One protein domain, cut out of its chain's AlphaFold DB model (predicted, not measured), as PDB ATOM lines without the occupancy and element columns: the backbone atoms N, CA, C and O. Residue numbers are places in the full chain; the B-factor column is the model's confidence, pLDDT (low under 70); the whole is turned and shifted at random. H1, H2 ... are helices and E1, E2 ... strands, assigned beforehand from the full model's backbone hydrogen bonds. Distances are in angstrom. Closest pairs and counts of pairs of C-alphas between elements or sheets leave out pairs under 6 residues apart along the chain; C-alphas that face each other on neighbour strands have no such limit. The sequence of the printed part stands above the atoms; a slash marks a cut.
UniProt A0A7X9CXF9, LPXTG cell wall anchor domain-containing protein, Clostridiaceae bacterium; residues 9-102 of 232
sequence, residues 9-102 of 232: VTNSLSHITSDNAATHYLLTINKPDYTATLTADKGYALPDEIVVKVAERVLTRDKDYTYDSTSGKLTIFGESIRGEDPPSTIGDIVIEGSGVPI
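Overview. This is residues 9 to 102 of the 232 residues of the protein "LPXTG cell wall anchor domain-containing protein" of Clostridiaceae bacterium (UniProt A0A7X9CXF9). What shape do the atoms make? Two small sheets, E2 E3 E6 E5 and E1 E7 E4, stand partly face to face, their strands running roughly along the long axis, with the short helix H1 near one end and the loop of residues 19 to 33 swinging wide. What is it built of? The printed part has 94 residues, under half of them in named elements, which follow the chain as E1 E2 E3 E4 E5 E6 H1 E7; the class is mostly strand. The first sheet is antiparallel, in the order E2 E3 E6 E5; the second is mixed, in the order E1 E7 E4. How large is it? It is compact, with a radius of gyration of the C-alphas of 13.3 A, yet elongated, spanning 46 by 23 by 21 A.

Arrangement. How is the larger sheet joined? E3, residues 34 to 40, is staggered: its residues 34 to 37 pair antiparallel with E6, residues 73 to 76, where N 36 and O 74 are 3.1 A apart, and its residues 38 to 40 with E2, residues 16 to 18, where N 17 and O 39 are 2.8 A apart. E2 and E3 form a hairpin. E5, residues 65 to 67, forms a hairpin with E6, and N 66 and O 75 are 2.8 A apart. How is the other sheet joined? E7, residues 93 to 98, is parallel to E1, residues 9 to 14, with N 12 and O 95 2.8 A apart. It is antiparallel to E4, residues 51 to 54, with N 53 and O 94 2.8 A apart. Where do the sheets come near, and where is the helix? The closest C-alphas of E2 and E7, Ile 16 and Ser 98, are 6.4 A apart. H1, residues 78 to 82, only grazes both sheets, and its O i to N i+4 pair is within hydrogen-bond range.

Along the chain. How long are the elements, first to last C-alpha? E3 measures 19.6 A, E7 17.0 A, E1 15.8 A, E4 10.4 A, E6 10.2 A, E2 7.1 A, E5 6.8 A and H1 6.7 A. Where are the anchors? E1 begins at C-alpha 9, (6.745, 32.866, 30.480), and E7 ends at C-alpha 98, (2.319, 16.844, 33.818).

Size, cuts and confidence. How far does it reach? The two C-alphas farthest apart, of Pro 86 and Ile 102, are 46.0 A apart. Is it continuous? The printed part has no cut, and the link from E2 to E3 is long, with 15 residues. Where is confidence low? The pLDDT is under 70 at residues 21 to 29 and 83 to 91, while the mean of the printed part is 86.6.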
ATOM      1  N   VAL A   9       6.785  34.327  30.626       86.19
ATOM      2  CA  VAL A   9       6.745  32.866  30.480       86.19
ATOM      3  C   VAL A   9       6.129  32.257  31.735       86.19
ATOM      4  O   VAL A   9       6.729  32.285  32.811       86.19
ATOM      5  N   THR A  10       4.928  31.702  31.589       88.88
ATOM      6  CA  THR A  10       4.168  31.056  32.661       88.88
ATOM      7  C   THR A  10       4.234  29.538  32.520       88.88
ATOM      8  O   THR A  10       3.790  28.960  31.530       88.88
ATOM      9  N   ASN A  11       4.754  28.882  33.553       91.19
ATOM     10  CA  ASN A  11       4.881  27.431  33.624       91.19
ATOM     11  C   ASN A  11       3.737  26.843  34.462       91.19
ATOM     12  O   ASN A  11       3.748  26.944  35.688       91.19
ATOM     13  N   SER A  12       2.767  26.210  33.801       93.62
ATOM     14  CA  SER A  12       1.672  25.454  34.421       93.62
ATOM     15  C   SER A  12       2.049  23.970  34.459       93.62
ATOM     16  O   SER A  12       1.558  23.146  33.683       93.62
ATOM     17  N   LEU A  13       3.024  23.651  35.311       95.06
ATOM     18  CA  LEU A  13       3.690  22.350  35.348       95.06
ATOM     19  C   LEU A  13       3.347  21.588  36.634       95.06
ATOM     20  O   LEU A  13       3.303  22.175  37.715       95.06
ATOM     21  N   SER A  14       3.147  20.273  36.524       97.38
ATOM     22  CA  SER A  14       2.949  19.373  37.669       97.38
ATOM     23  C   SER A  14       3.895  18.179  37.587       97.38
ATOM     24  O   SER A  14       4.032  17.569  36.530       97.38
ATOM     25  N   HIS A  15       4.572  17.842  38.686       98.00
ATOM     26  CA  HIS A  15       5.587  16.774  38.756       98.00
ATOM     27  C   HIS A  15       6.742  16.875  37.739       98.00
ATOM     28  O   HIS A  15       7.478  15.911  37.517       98.00
ATOM     29  N   ILE A  16       6.897  18.046  37.120       96.56
ATOM     30  CA  ILE A  16       7.999  18.423  36.240       96.56
ATOM     31  C   ILE A  16       8.371  19.875  36.546       96.56
ATOM     32  O   ILE A  16       7.516  20.703  36.861       96.56
ATOM     33  N   THR A  17       9.655  20.185  36.446       94.88
ATOM     34  CA  THR A  17      10.230  21.516  36.662       94.88
ATOM     35  C   THR A  17      10.871  22.026  35.375       94.88
ATOM     36  O   THR A  17      11.069  21.263  34.432       94.88
ATOM     37  N   SER A  18      11.183  23.320  35.320       93.69
ATOM     38  CA  SER A  18      11.843  23.963  34.182       93.69
ATOM     39  C   SER A  18      13.025  24.786  34.679       93.69
ATOM     40  O   SER A  18      12.879  25.542  35.641       93.69
ATOM     41  N   ASP A  19      14.176  24.654  34.024       91.75
ATOM     42  CA  ASP A  19      15.399  25.408  34.341       91.75
ATOM     43  C   ASP A  19      15.302  26.921  34.048       91.75
ATOM     44  O   ASP A  19      16.029  27.711  34.648       91.75
ATOM     45  N   ASN A  20      14.381  27.327  33.169       82.81
ATOM     46  CA  ASN A  20      14.197  28.697  32.692       82.81
ATOM     47  C   ASN A  20      12.801  29.244  33.048       82.81
ATOM     48  O   ASN A  20      12.076  29.791  32.220       82.81
ATOM     49  N   ALA A  21      12.374  29.046  34.295       65.00
ATOM     50  CA  ALA A  21      11.061  29.489  34.749       65.00
ATOM     51  C   ALA A  21      10.971  31.015  34.966       65.00
ATOM     52  O   ALA A  21      11.828  31.617  35.611       65.00
ATOM     53  N   ALA A  22       9.853  31.607  34.527       58.16
ATOM     54  CA  ALA A  22       9.327  32.889  35.008       58.16
ATOM     55  C   ALA A  22      10.256  34.122  34.890       58.16
ATOM     56  O   ALA A  22      10.382  34.913  35.827       58.16
ATOM     57  N   THR A  23      10.846  34.345  33.711       59.09
ATOM     58  CA  THR A  23      11.443  35.646  33.351       59.09
ATOM     59  C   THR A  23      10.649  36.349  32.244       59.09
ATOM     60  O   THR A  23       9.851  35.732  31.537       59.09
ATOM     61  N   HIS A  24      10.835  37.668  32.114       59.19
ATOM     62  CA  HIS A  24      10.324  38.425  30.969       59.19
ATOM     63  C   HIS A  24      11.142  38.046  29.735       59.19
ATOM     64  O   HIS A  24      12.364  38.216  29.729       59.19
ATOM     65  N   TYR A  25      10.485  37.559  28.686       65.38
ATOM     66  CA  TYR A  25      11.180  37.153  27.477       65.38
ATOM     67  C   TYR A  25      11.559  38.379  26.634       65.38
ATOM     68  O   TYR A  25      10.700  39.100  26.122       65.38
ATOM     69  N   LEU A  26      12.863  38.641  26.490       59.69
ATOM     70  CA  LEU A  26      13.360  39.820  25.778       59.69
ATOM     71  C   LEU A  26      13.200  39.670  24.259       59.69
ATOM     72  O   LEU A  26      14.066  39.144  23.554       59.69
ATOM     73  N   LEU A  27      12.097  40.210  23.745       63.03
ATOM     74  CA  LEU A  27      11.798  40.296  22.319       63.03
ATOM     75  C   LEU A  27      12.727  41.279  21.582       63.03
ATOM     76  O   LEU A  27      12.344  42.393  21.224       63.03
ATOM     77  N   THR A  28      13.942  40.832  21.254       63.03
ATOM     78  CA  THR A  28      14.870  41.560  20.365       63.03
ATOM     79  C   THR A  28      14.496  41.399  18.885       63.03
ATOM     80  O   THR A  28      13.818  40.438  18.505       63.03
ATOM     81  N   ILE A  29      14.934  42.331  18.026       62.91
ATOM     82  CA  ILE A  29      14.636  42.335  16.576       62.91
ATOM     83  C   ILE A  29      15.053  41.037  15.860       62.91
ATOM     84  O   ILE A  29      14.437  40.654  14.872       62.91
ATOM     85  N   ASN A  30      16.031  40.318  16.415       70.38
ATOM     86  CA  ASN A  30      16.576  39.075  15.868       70.38
ATOM     87  C   ASN A  30      15.652  37.854  16.029       70.38
ATOM     88  O   ASN A  30      16.055  36.767  15.637       70.38
ATOM     89  N   LYS A  31      14.459  38.016  16.628       74.25
ATOM     90  CA  LYS A  31      13.498  36.933  16.921       74.25
ATOM     91  C   LYS A  31      14.179  35.683  17.530       74.25
ATOM     92  O   LYS A  31      14.119  34.619  16.923       74.25
ATOM     93  N   PRO A  32      14.868  35.801  18.682       84.19
ATOM     94  CA  PRO A  32      15.496  34.639  19.308       84.19
ATOM     95  C   PRO A  32      14.463  33.544  19.605       84.19
ATOM     96  O   PRO A  32      13.273  33.829  19.729       84.19
ATOM     97  N   ASP A  33      14.929  32.307  19.750       89.44
ATOM     98  CA  ASP A  33      14.111  31.215  20.277       89.44
ATOM     99  C   ASP A  33      14.020  31.305  21.807       89.44
ATOM    100  O   ASP A  33      14.903  31.858  22.476       89.44
ATOM    101  N   TYR A  34      12.957  30.751  22.388       90.06
ATOM    102  CA  TYR A  34      12.912  30.466  23.821       90.06
ATOM    103  C   TYR A  34      13.333  29.013  24.049       90.06
ATOM    104  O   TYR A  34      12.738  28.095  23.484       90.06
ATOM    105  N   THR A  35      14.335  28.791  24.898       91.81
ATOM    106  CA  THR A  35      14.849  27.454  25.231       91.81
ATOM    107  C   THR A  35      14.720  27.166  26.718       91.81
ATOM    108  O   THR A  35      15.043  28.026  27.540       91.81
ATOM    109  N   ALA A  36      14.330  25.940  27.054       94.06
ATOM    110  CA  ALA A  36      14.311  25.429  28.420       94.06
ATOM    111  C   ALA A  36      14.597  23.921  28.438       94.06
ATOM    112  O   ALA A  36      14.417  23.230  27.435       94.06
ATOM    113  N   THR A  37      14.976  23.407  29.598       96.31
ATOM    114  CA  THR A  37      15.065  21.982  29.912       96.31
ATOM    115  C   THR A  37      13.999  21.657  30.949       96.31
ATOM    116  O   THR A  37      13.993  22.219  32.048       96.31
ATOM    117  N   LEU A  38      13.077  20.760  30.604       97.06
ATOM    118  CA  LEU A  38      12.102  20.209  31.538       97.06
ATOM    119  C   LEU A  38      12.704  19.002  32.263       97.06
ATOM    120  O   LEU A  38      13.277  18.122  31.631       97.06
ATOM    121  N   THR A  39      12.564  18.938  33.585       97.50
ATOM    122  CA  THR A  39      13.079  17.832  34.411       97.50
ATOM    123  C   THR A  39      11.941  17.218  35.211       97.50
ATOM    124  O   THR A  39      11.248  17.936  35.927       97.50
ATOM    125  N   ALA A  40      11.744  15.903  35.109       98.06
ATOM    126  CA  ALA A  40      10.725  15.205  35.889       98.06
ATOM    127  C   ALA A  40      11.139  15.005  37.352       98.06
ATOM    128  O   ALA A  40      12.307  14.745  37.657       98.06
ATOM    129  N   ASP A  41      10.161  15.097  38.251       97.81
ATOM    130  CA  ASP A  41      10.353  14.820  39.670       97.81
ATOM    131  C   ASP A  41      10.674  13.337  39.912       97.81
ATOM    132  O   ASP A  41      10.323  12.442  39.137       97.81
ATOM    133  N   LYS A  42      11.310  13.037  41.049       95.75
ATOM    134  CA  LYS A  42      11.634  11.655  41.427       95.75
ATOM    135  C   LYS A  42      10.368  10.788  41.481       95.75
ATOM    136  O   LYS A  42       9.490  11.016  42.309       95.75
ATOM    137  N   GLY A  43      10.345   9.730  40.671       95.88
ATOM    138  CA  GLY A  43       9.202   8.817  40.544       95.88
ATOM    139  C   GLY A  43       8.280   9.133  39.364       95.88
ATOM    140  O   GLY A  43       7.306   8.413  39.167       95.88
ATOM    141  N   TYR A  44       8.603  10.153  38.567       97.81
ATOM    142  CA  TYR A  44       7.895  10.525  37.350       97.81
ATOM    143  C   TYR A  44       8.826  10.457  36.136       97.81
ATOM    144  O   TYR A  44      10.036  10.655  36.241       97.81
ATOM    145  N   ALA A  45       8.242  10.172  34.978       97.44
ATOM    146  CA  ALA A  45       8.836  10.400  33.672       97.44
ATOM    147  C   ALA A  45       8.289  11.710  33.088       97.44
ATOM    148  O   ALA A  45       7.214  12.181  33.473       97.44
ATOM    149  N   LEU A  46       9.020  12.292  32.140       98.31
ATOM    150  CA  LEU A  46       8.483  13.360  31.303       98.31
ATOM    151  C   LEU A  46       7.344  12.806  30.423       98.31
ATOM    152  O   LEU A  46       7.422  11.648  30.007       98.31
ATOM    153  N   PRO A  47       6.287  13.589  30.147       97.94
ATOM    154  CA  PRO A  47       5.230  13.165  29.238       97.94
ATOM    155  C   PRO A  47       5.732  13.142  27.789       97.94
ATOM    156  O   PRO A  47       6.626  13.902  27.423       97.94
ATOM    157  N   ASP A  48       5.116  12.318  26.940       97.12
ATOM    158  CA  ASP A  48       5.442  12.294  25.507       97.12
ATOM    159  C   ASP A  48       5.041  13.592  24.792       97.12
ATOM    160  O   ASP A  48       5.679  13.978  23.810       97.12
ATOM    161  N   GLU A  49       4.022  14.290  25.300       96.25
ATOM    162  CA  GLU A  49       3.493  15.550  24.775       96.25
ATOM    163  C   GLU A  49       3.347  16.610  25.879       96.25
ATOM    164  O   GLU A  49       3.064  16.306  27.037       96.25
ATOM    165  N   ILE A  50       3.502  17.875  25.488       97.56
ATOM    166  CA  ILE A  50       3.218  19.063  26.300       97.56
ATOM    167  C   ILE A  50       2.372  20.029  25.470       97.56
ATOM    168  O   ILE A  50       2.394  19.978  24.240       97.56
ATOM    169  N   VAL A  51       1.652  20.939  26.122       97.50
ATOM    170  CA  VAL A  51       0.922  22.007  25.429       97.50
ATOM    171  C   VAL A  51       1.702  23.305  25.582       97.50
ATOM    172  O   VAL A  51       2.057  23.705  26.688       97.50
ATOM    173  N   VAL A  52       1.958  23.981  24.464       94.94
ATOM    174  CA  VAL A  52       2.590  25.304  24.439       94.94
ATOM    175  C   VAL A  52       1.616  26.289  23.807       94.94
ATOM    176  O   VAL A  52       1.033  25.993  22.762       94.94
ATOM    177  N   LYS A  53       1.429  27.453  24.430       92.06
ATOM    178  CA  LYS A  53       0.546  28.525  23.953       92.06
ATOM    179  C   LYS A  53       1.290  29.854  23.886       92.06
ATOM    180  O   LYS A  53       2.211  30.091  24.665       92.06
ATOM    181  N   VAL A  54       0.856  30.721  22.975       88.38
ATOM    182  CA  VAL A  54       1.244  32.138  22.901       88.38
ATOM    183  C   VAL A  54      -0.045  32.953  22.859       88.38
ATOM    184  O   VAL A  54      -0.814  32.837  21.899       88.38
ATOM    185  N   ALA A  55      -0.313  33.717  23.923       84.56
ATOM    186  CA  ALA A  55      -1.677  34.103  24.299       84.56
ATOM    187  C   ALA A  55      -2.613  32.872  24.241       84.56
ATOM    188  O   ALA A  55      -2.293  31.819  24.787       84.56
ATOM    189  N   GLU A  56      -3.732  32.970  23.524       83.25
ATOM    190  CA  GLU A  56      -4.723  31.894  23.381       83.25
ATOM    191  C   GLU A  56      -4.386  30.874  22.272       83.25
ATOM    192  O   GLU A  56      -5.098  29.885  22.091       83.25
ATOM    193  N   ARG A  57      -3.323  31.092  21.483       87.81
ATOM    194  CA  ARG A  57      -2.982  30.212  20.355       87.81
ATOM    195  C   ARG A  57      -2.113  29.049  20.817       87.81
ATOM    196  O   ARG A  57      -0.944  29.242  21.145       87.81
ATOM    197  N   VAL A  58      -2.662  27.837  20.742       92.44
ATOM    198  CA  VAL A  58      -1.902  26.583  20.870       92.44
ATOM    199  C   VAL A  58      -0.912  26.458  19.705       92.44
ATOM    200  O   VAL A  58      -1.274  26.664  18.545       92.44
ATOM    201  N   LEU A  59       0.341  26.139  20.024       93.75
ATOM    202  CA  LEU A  59       1.416  25.897  19.067       93.75
ATOM    203  C   LEU A  59       1.457  24.427  18.625       93.75
ATOM    204  O   LEU A  59       1.082  23.525  19.372       93.75
ATOM    205  N   THR A  60       1.976  24.177  17.423       95.50
ATOM    206  CA  THR A  60       2.134  22.830  16.851       95.50
ATOM    207  C   THR A  60       3.568  22.329  17.044       95.50
ATOM    208  O   THR A  60       4.517  23.022  16.667       95.50
ATOM    209  N   ARG A  61       3.744  21.118  17.589       95.75
ATOM    210  CA  ARG A  61       5.064  20.471  17.700       95.75
ATOM    211  C   ARG A  61       5.679  20.270  16.309       95.75
ATOM    212  O   ARG A  61       4.961  20.096  15.329       95.75
ATOM    213  N   ASP A  62       7.001  20.356  16.233       95.12
ATOM    214  CA  ASP A  62       7.852  20.192  15.045       95.12
ATOM    215  C   ASP A  62       7.608  21.212  13.911       95.12
ATOM    216  O   ASP A  62       8.283  21.184  12.883       95.12
ATOM    217  N   LYS A  63       6.699  22.174  14.131       94.31
ATOM    218  CA  LYS A  63       6.450  23.345  13.277       94.31
ATOM    219  C   LYS A  63       6.724  24.656  14.009       94.31
ATOM    220  O   LYS A  63       7.415  25.512  13.476       94.31
ATOM    221  N   ASP A  64       6.141  24.819  15.196       94.44
ATOM    222  CA  ASP A  64       6.160  26.066  15.971       94.44
ATOM    223  C   ASP A  64       7.058  25.966  17.227       94.44
ATOM    224  O   ASP A  64       7.530  26.970  17.761       94.44
ATOM    225  N   TYR A  65       7.294  24.742  17.709       95.81
ATOM    226  CA  TYR A  65       8.243  24.421  18.775       95.81
ATOM    227  C   TYR A  65       8.742  22.978  18.626       95.81
ATOM    228  O   TYR A  65       8.076  22.148  18.013       95.81
ATOM    229  N   THR A  66       9.875  22.649  19.238       97.94
ATOM    230  CA  THR A  66      10.355  21.267  19.406       97.94
ATOM    231  C   THR A  66      10.388  20.897  20.879       97.94
ATOM    232  O   THR A  66      10.677  21.733  21.738       97.94
ATOM    233  N   TYR A  67      10.099  19.632  21.164       98.12
ATOM    234  CA  TYR A  67      10.190  19.054  22.498       98.12
ATOM    235  C   TYR A  67      10.705  17.618  22.414       98.12
ATOM    236  O   TYR A  67      10.267  16.854  21.553       98.12
ATOM    237  N   ASP A  68      11.604  17.250  23.321       97.88
ATOM    238  CA  ASP A  68      12.166  15.909  23.477       97.88
ATOM    239  C   ASP A  68      11.875  15.408  24.902       97.88
ATOM    240  O   ASP A  68      12.372  15.969  25.878       97.88
ATOM    241  N   SER A  69      11.070  14.347  25.027       96.62
ATOM    242  CA  SER A  69      10.689  13.742  26.312       96.62
ATOM    243  C   SER A  69      11.795  12.884  26.945       96.62
ATOM    244  O   SER A  69      11.699  12.525  28.114       96.62
ATOM    245  N   THR A  70      12.876  12.579  26.216       95.81
ATOM    246  CA  THR A  70      14.048  11.861  26.743       95.81
ATOM    247  C   THR A  70      15.075  12.823  27.336       95.81
ATOM    248  O   THR A  70      15.591  12.570  28.423       95.81
ATOM    249  N   SER A  71      15.383  13.926  26.644       96.62
ATOM    250  CA  SER A  71      16.344  14.932  27.134       96.62
ATOM    251  C   SER A  71      15.709  16.086  27.915       96.62
ATOM    252  O   SER A  71      16.423  16.864  28.543       96.62
ATOM    253  N   GLY A  72      14.382  16.232  27.857       97.56
ATOM    254  CA  GLY A  72      13.652  17.360  28.435       97.56
ATOM    255  C   GLY A  72      13.767  18.660  27.646       97.56
ATOM    256  O   GLY A  72      13.139  19.653  28.020       97.56
ATOM    257  N   LYS A  73      14.552  18.692  26.564       97.06
ATOM    258  CA  LYS A  73      14.823  19.916  25.810       97.06
ATOM    259  C   LYS A  73      13.556  20.437  25.128       97.06
ATOM    260  O   LYS A  73      12.945  19.747  24.316       97.06
ATOM    261  N   LEU A  74      13.225  21.692  25.413       96.62
ATOM    262  CA  LEU A  74      12.183  22.489  24.774       96.62
ATOM    263  C   LEU A  74      12.830  23.647  24.004       96.62
ATOM    264  O   LEU A  74      13.751  24.311  24.488       96.62
ATOM    265  N   THR A  75      12.352  23.911  22.794       94.88
ATOM    266  CA  THR A  75      12.706  25.108  22.020       94.88
ATOM    267  C   THR A  75      11.465  25.623  21.301       94.88
ATOM    268  O   THR A  75      10.945  24.944  20.424       94.88
ATOM    269  N   ILE A  76      10.978  26.801  21.689       92.94
ATOM    270  CA  ILE A  76       9.859  27.503  21.048       92.94
ATOM    271  C   ILE A  76      10.453  28.500  20.058       92.94
ATOM    272  O   ILE A  76      11.279  29.325  20.457       92.94
ATOM    273  N   PHE A  77      10.053  28.427  18.790       90.88
ATOM    274  CA  PHE A  77      10.688  29.230  17.750       90.88
ATOM    275  C   PHE A  77      10.300  30.708  17.852       90.88
ATOM    276  O   PHE A  77       9.128  31.051  18.032       90.88
ATOM    277  N   GLY A  78      11.276  31.604  17.690       86.81
ATOM    278  CA  GLY A  78      11.080  33.048  17.853       86.81
ATOM    279  C   GLY A  78      10.037  33.664  16.918       86.81
ATOM    280  O   GLY A  78       9.342  34.619  17.277       86.81
ATOM    281  N   GLU A  79       9.879  33.092  15.724       83.69
ATOM    282  CA  GLU A  79       8.851  33.499  14.760       83.69
ATOM    283  C   GLU A  79       7.441  33.137  15.248       83.69
ATOM    284  O   GLU A  79       6.519  33.951  15.163       83.69
ATOM    285  N   SER A  80       7.290  31.964  15.866       86.38
ATOM    286  CA  SER A  80       6.031  31.480  16.435       86.38
ATOM    287  C   SER A  80       5.571  32.280  17.656       86.38
ATOM    288  O   SER A  80       4.378  32.259  17.959       86.38
ATOM    289  N   ILE A  81       6.475  33.006  18.327       80.81
ATOM    290  CA  ILE A  81       6.170  33.884  19.471       80.81
ATOM    291  C   ILE A  81       5.637  35.254  19.009       80.81
ATOM    292  O   ILE A  81       4.757  35.818  19.654       80.81
ATOM    293  N   ARG A  82       6.142  35.802  17.894       72.44
ATOM    294  CA  ARG A  82       5.780  37.155  17.419       72.44
ATOM    295  C   ARG A  82       4.572  37.220  16.479       72.44
ATOM    296  O   ARG A  82       4.008  38.301  16.331       72.44
ATOM    297  N   GLY A  83       4.197  36.104  15.852       62.84
ATOM    298  CA  GLY A  83       3.143  36.073  14.833       62.84
ATOM    299  C   GLY A  83       3.586  36.641  13.479       62.84
ATOM    300  O   GLY A  83       4.732  37.060  13.300       62.84
ATOM    301  N   GLU A  84       2.671  36.626  12.507       55.97
ATOM    302  CA  GLU A  84       2.881  37.259  11.198       55.97
ATOM    303  C   GLU A  84       2.833  38.796  11.319       55.97
ATOM    304  O   GLU A  84       2.168  39.337  12.204       55.97
ATOM    305  N   ASP A  85       3.578  39.483  10.450       53.19
ATOM    306  CA  ASP A  85       3.794  40.941  10.455       53.19
ATOM    307  C   ASP A  85       2.639  41.653   9.699       53.19
ATOM    308  O   ASP A  85       2.294  41.199   8.602       53.19
ATOM    309  N   PRO A  86       2.020  42.751  10.194       55.31
ATOM    310  CA  PRO A  86       2.341  43.533  11.393       55.31
ATOM    311  C   PRO A  86       2.063  42.765  12.692       55.31
ATOM    312  O   PRO A  86       1.084  42.024  12.733       55.31
ATOM    313  N   PRO A  87       2.848  42.977  13.770       55.06
ATOM    314  CA  PRO A  87       2.832  42.134  14.964       55.06
ATOM    315  C   PRO A  87       1.450  42.081  15.618       55.06
ATOM    316  O   PRO A  87       1.054  42.959  16.391       55.06
ATOM    317  N   SER A  88       0.725  41.008  15.312       54.59
ATOM    318  CA  SER A  88      -0.480  40.615  16.032       54.59
ATOM    319  C   SER A  88      -0.111  40.282  17.481       54.59
ATOM    320  O   SER A  88       0.846  39.555  17.716       54.59
ATOM    321  N   THR A  89      -0.846  40.876  18.428       56.84
ATOM    322  CA  THR A  89      -0.746  40.736  19.895       56.84
ATOM    323  C   THR A  89       0.404  39.858  20.403       56.84
ATOM    324  O   THR A  89       0.275  38.635  20.468       56.84
ATOM    325  N   ILE A  90       1.494  40.496  20.850       63.91
ATOM    326  CA  ILE A  90       2.522  39.836  21.666       63.91
ATOM    327  C   ILE A  90       1.818  39.221  22.880       63.91
ATOM    328  O   ILE A  90       1.242  39.939  23.695       63.91
ATOM    329  N   GLY A  91       1.827  37.893  22.949       69.44
ATOM    330  CA  GLY A  91       1.112  37.117  23.952       69.44
ATOM    331  C   GLY A  91       2.049  36.476  24.960       69.44
ATOM    332  O   GLY A  91       3.141  36.043  24.591       69.44
ATOM    333  N   ASP A  92       1.600  36.366  26.210       84.50
ATOM    334  CA  ASP A  92       2.287  35.562  27.220       84.50
ATOM    335  C   ASP A  92       2.464  34.119  26.730       84.50
ATOM    336  O   ASP A  92       1.587  33.547  26.075       84.50
ATOM    337  N   ILE A  93       3.622  33.539  27.036       89.00
ATOM    338  CA  ILE A  93       3.952  32.159  26.700       89.00
ATOM    339  C   ILE A  93       3.476  31.289  27.858       89.00
ATOM    340  O   ILE A  93       3.904  31.492  28.994       89.00
ATOM    341  N   VAL A  94       2.624  30.302  27.582       91.88
ATOM    342  CA  VAL A  94       2.180  29.327  28.587       91.88
ATOM    343  C   VAL A  94       2.673  27.942  28.196       91.88
ATOM    344  O   VAL A  94       2.432  27.489  27.078       91.88
ATOM    345  N   ILE A  95       3.362  27.272  29.117       94.56
ATOM    346  CA  ILE A  95       3.832  25.893  28.955       94.56
ATOM    347  C   ILE A  95       3.077  25.034  29.969       94.56
ATOM    348  O   ILE A  95       3.175  25.263  31.175       94.56
ATOM    349  N   GLU A  96       2.313  24.060  29.481       96.12
ATOM    350  CA  GLU A  96       1.479  23.166  30.284       96.12
ATOM    351  C   GLU A  96       1.959  21.722  30.119       96.12
ATOM    352  O   GLU A  96       2.160  21.238  29.001       96.12
ATOM    353  N   GLY A  97       2.126  21.010  31.232       96.88
ATOM    354  CA  GLY A  97       2.572  19.621  31.211       96.88
ATOM    355  C   GLY A  97       2.504  18.966  32.585       96.88
ATOM    356  O   GLY A  97       2.631  19.628  33.616       96.88
ATOM    357  N   SER A  98       2.315  17.648  32.597       98.06
ATOM    358  CA  SER A  98       2.319  16.844  33.818       98.06
ATOM    359  C   SER A  98       3.273  15.672  33.665       98.06
ATOM    360  O   SER A  98       3.244  14.983  32.650       98.06
ATOM    361  N   GLY A  99       4.074  15.409  34.694       97.88
ATOM    362  CA  GLY A  99       4.873  14.193  34.781       97.88
ATOM    363  C   GLY A  99       3.975  12.958  34.812       97.88
ATOM    364  O   GLY A  99       2.883  12.984  35.388       97.88
ATOM    365  N   VAL A 100       4.448  11.869  34.212       97.75
ATOM    366  CA  VAL A 100       3.763  10.572  34.193       97.75
ATOM    367  C   VAL A 100       4.326   9.705  35.326       97.75
ATOM    368  O   VAL A 100       5.535   9.469  35.331       97.75
ATOM    369  N   PRO A 101       3.517   9.228  36.292       97.56
ATOM    370  CA  PRO A 101       4.012   8.370  37.368       97.56
ATOM    371  C   PRO A 101       4.681   7.104  36.822       97.56
ATOM    372  O   PRO A 101       4.096   6.398  36.003       97.56
ATOM    373  N   ILE A 102       5.881   6.782  37.308       97.25
ATOM    374  CA  ILE A 102       6.582   5.543  36.960       97.25
ATOM    375  C   ILE A 102       6.002   4.401  37.814       97.25
ATOM    376  O   ILE A 102       6.124   4.451  39.043       97.25
TER     377      ILE A 102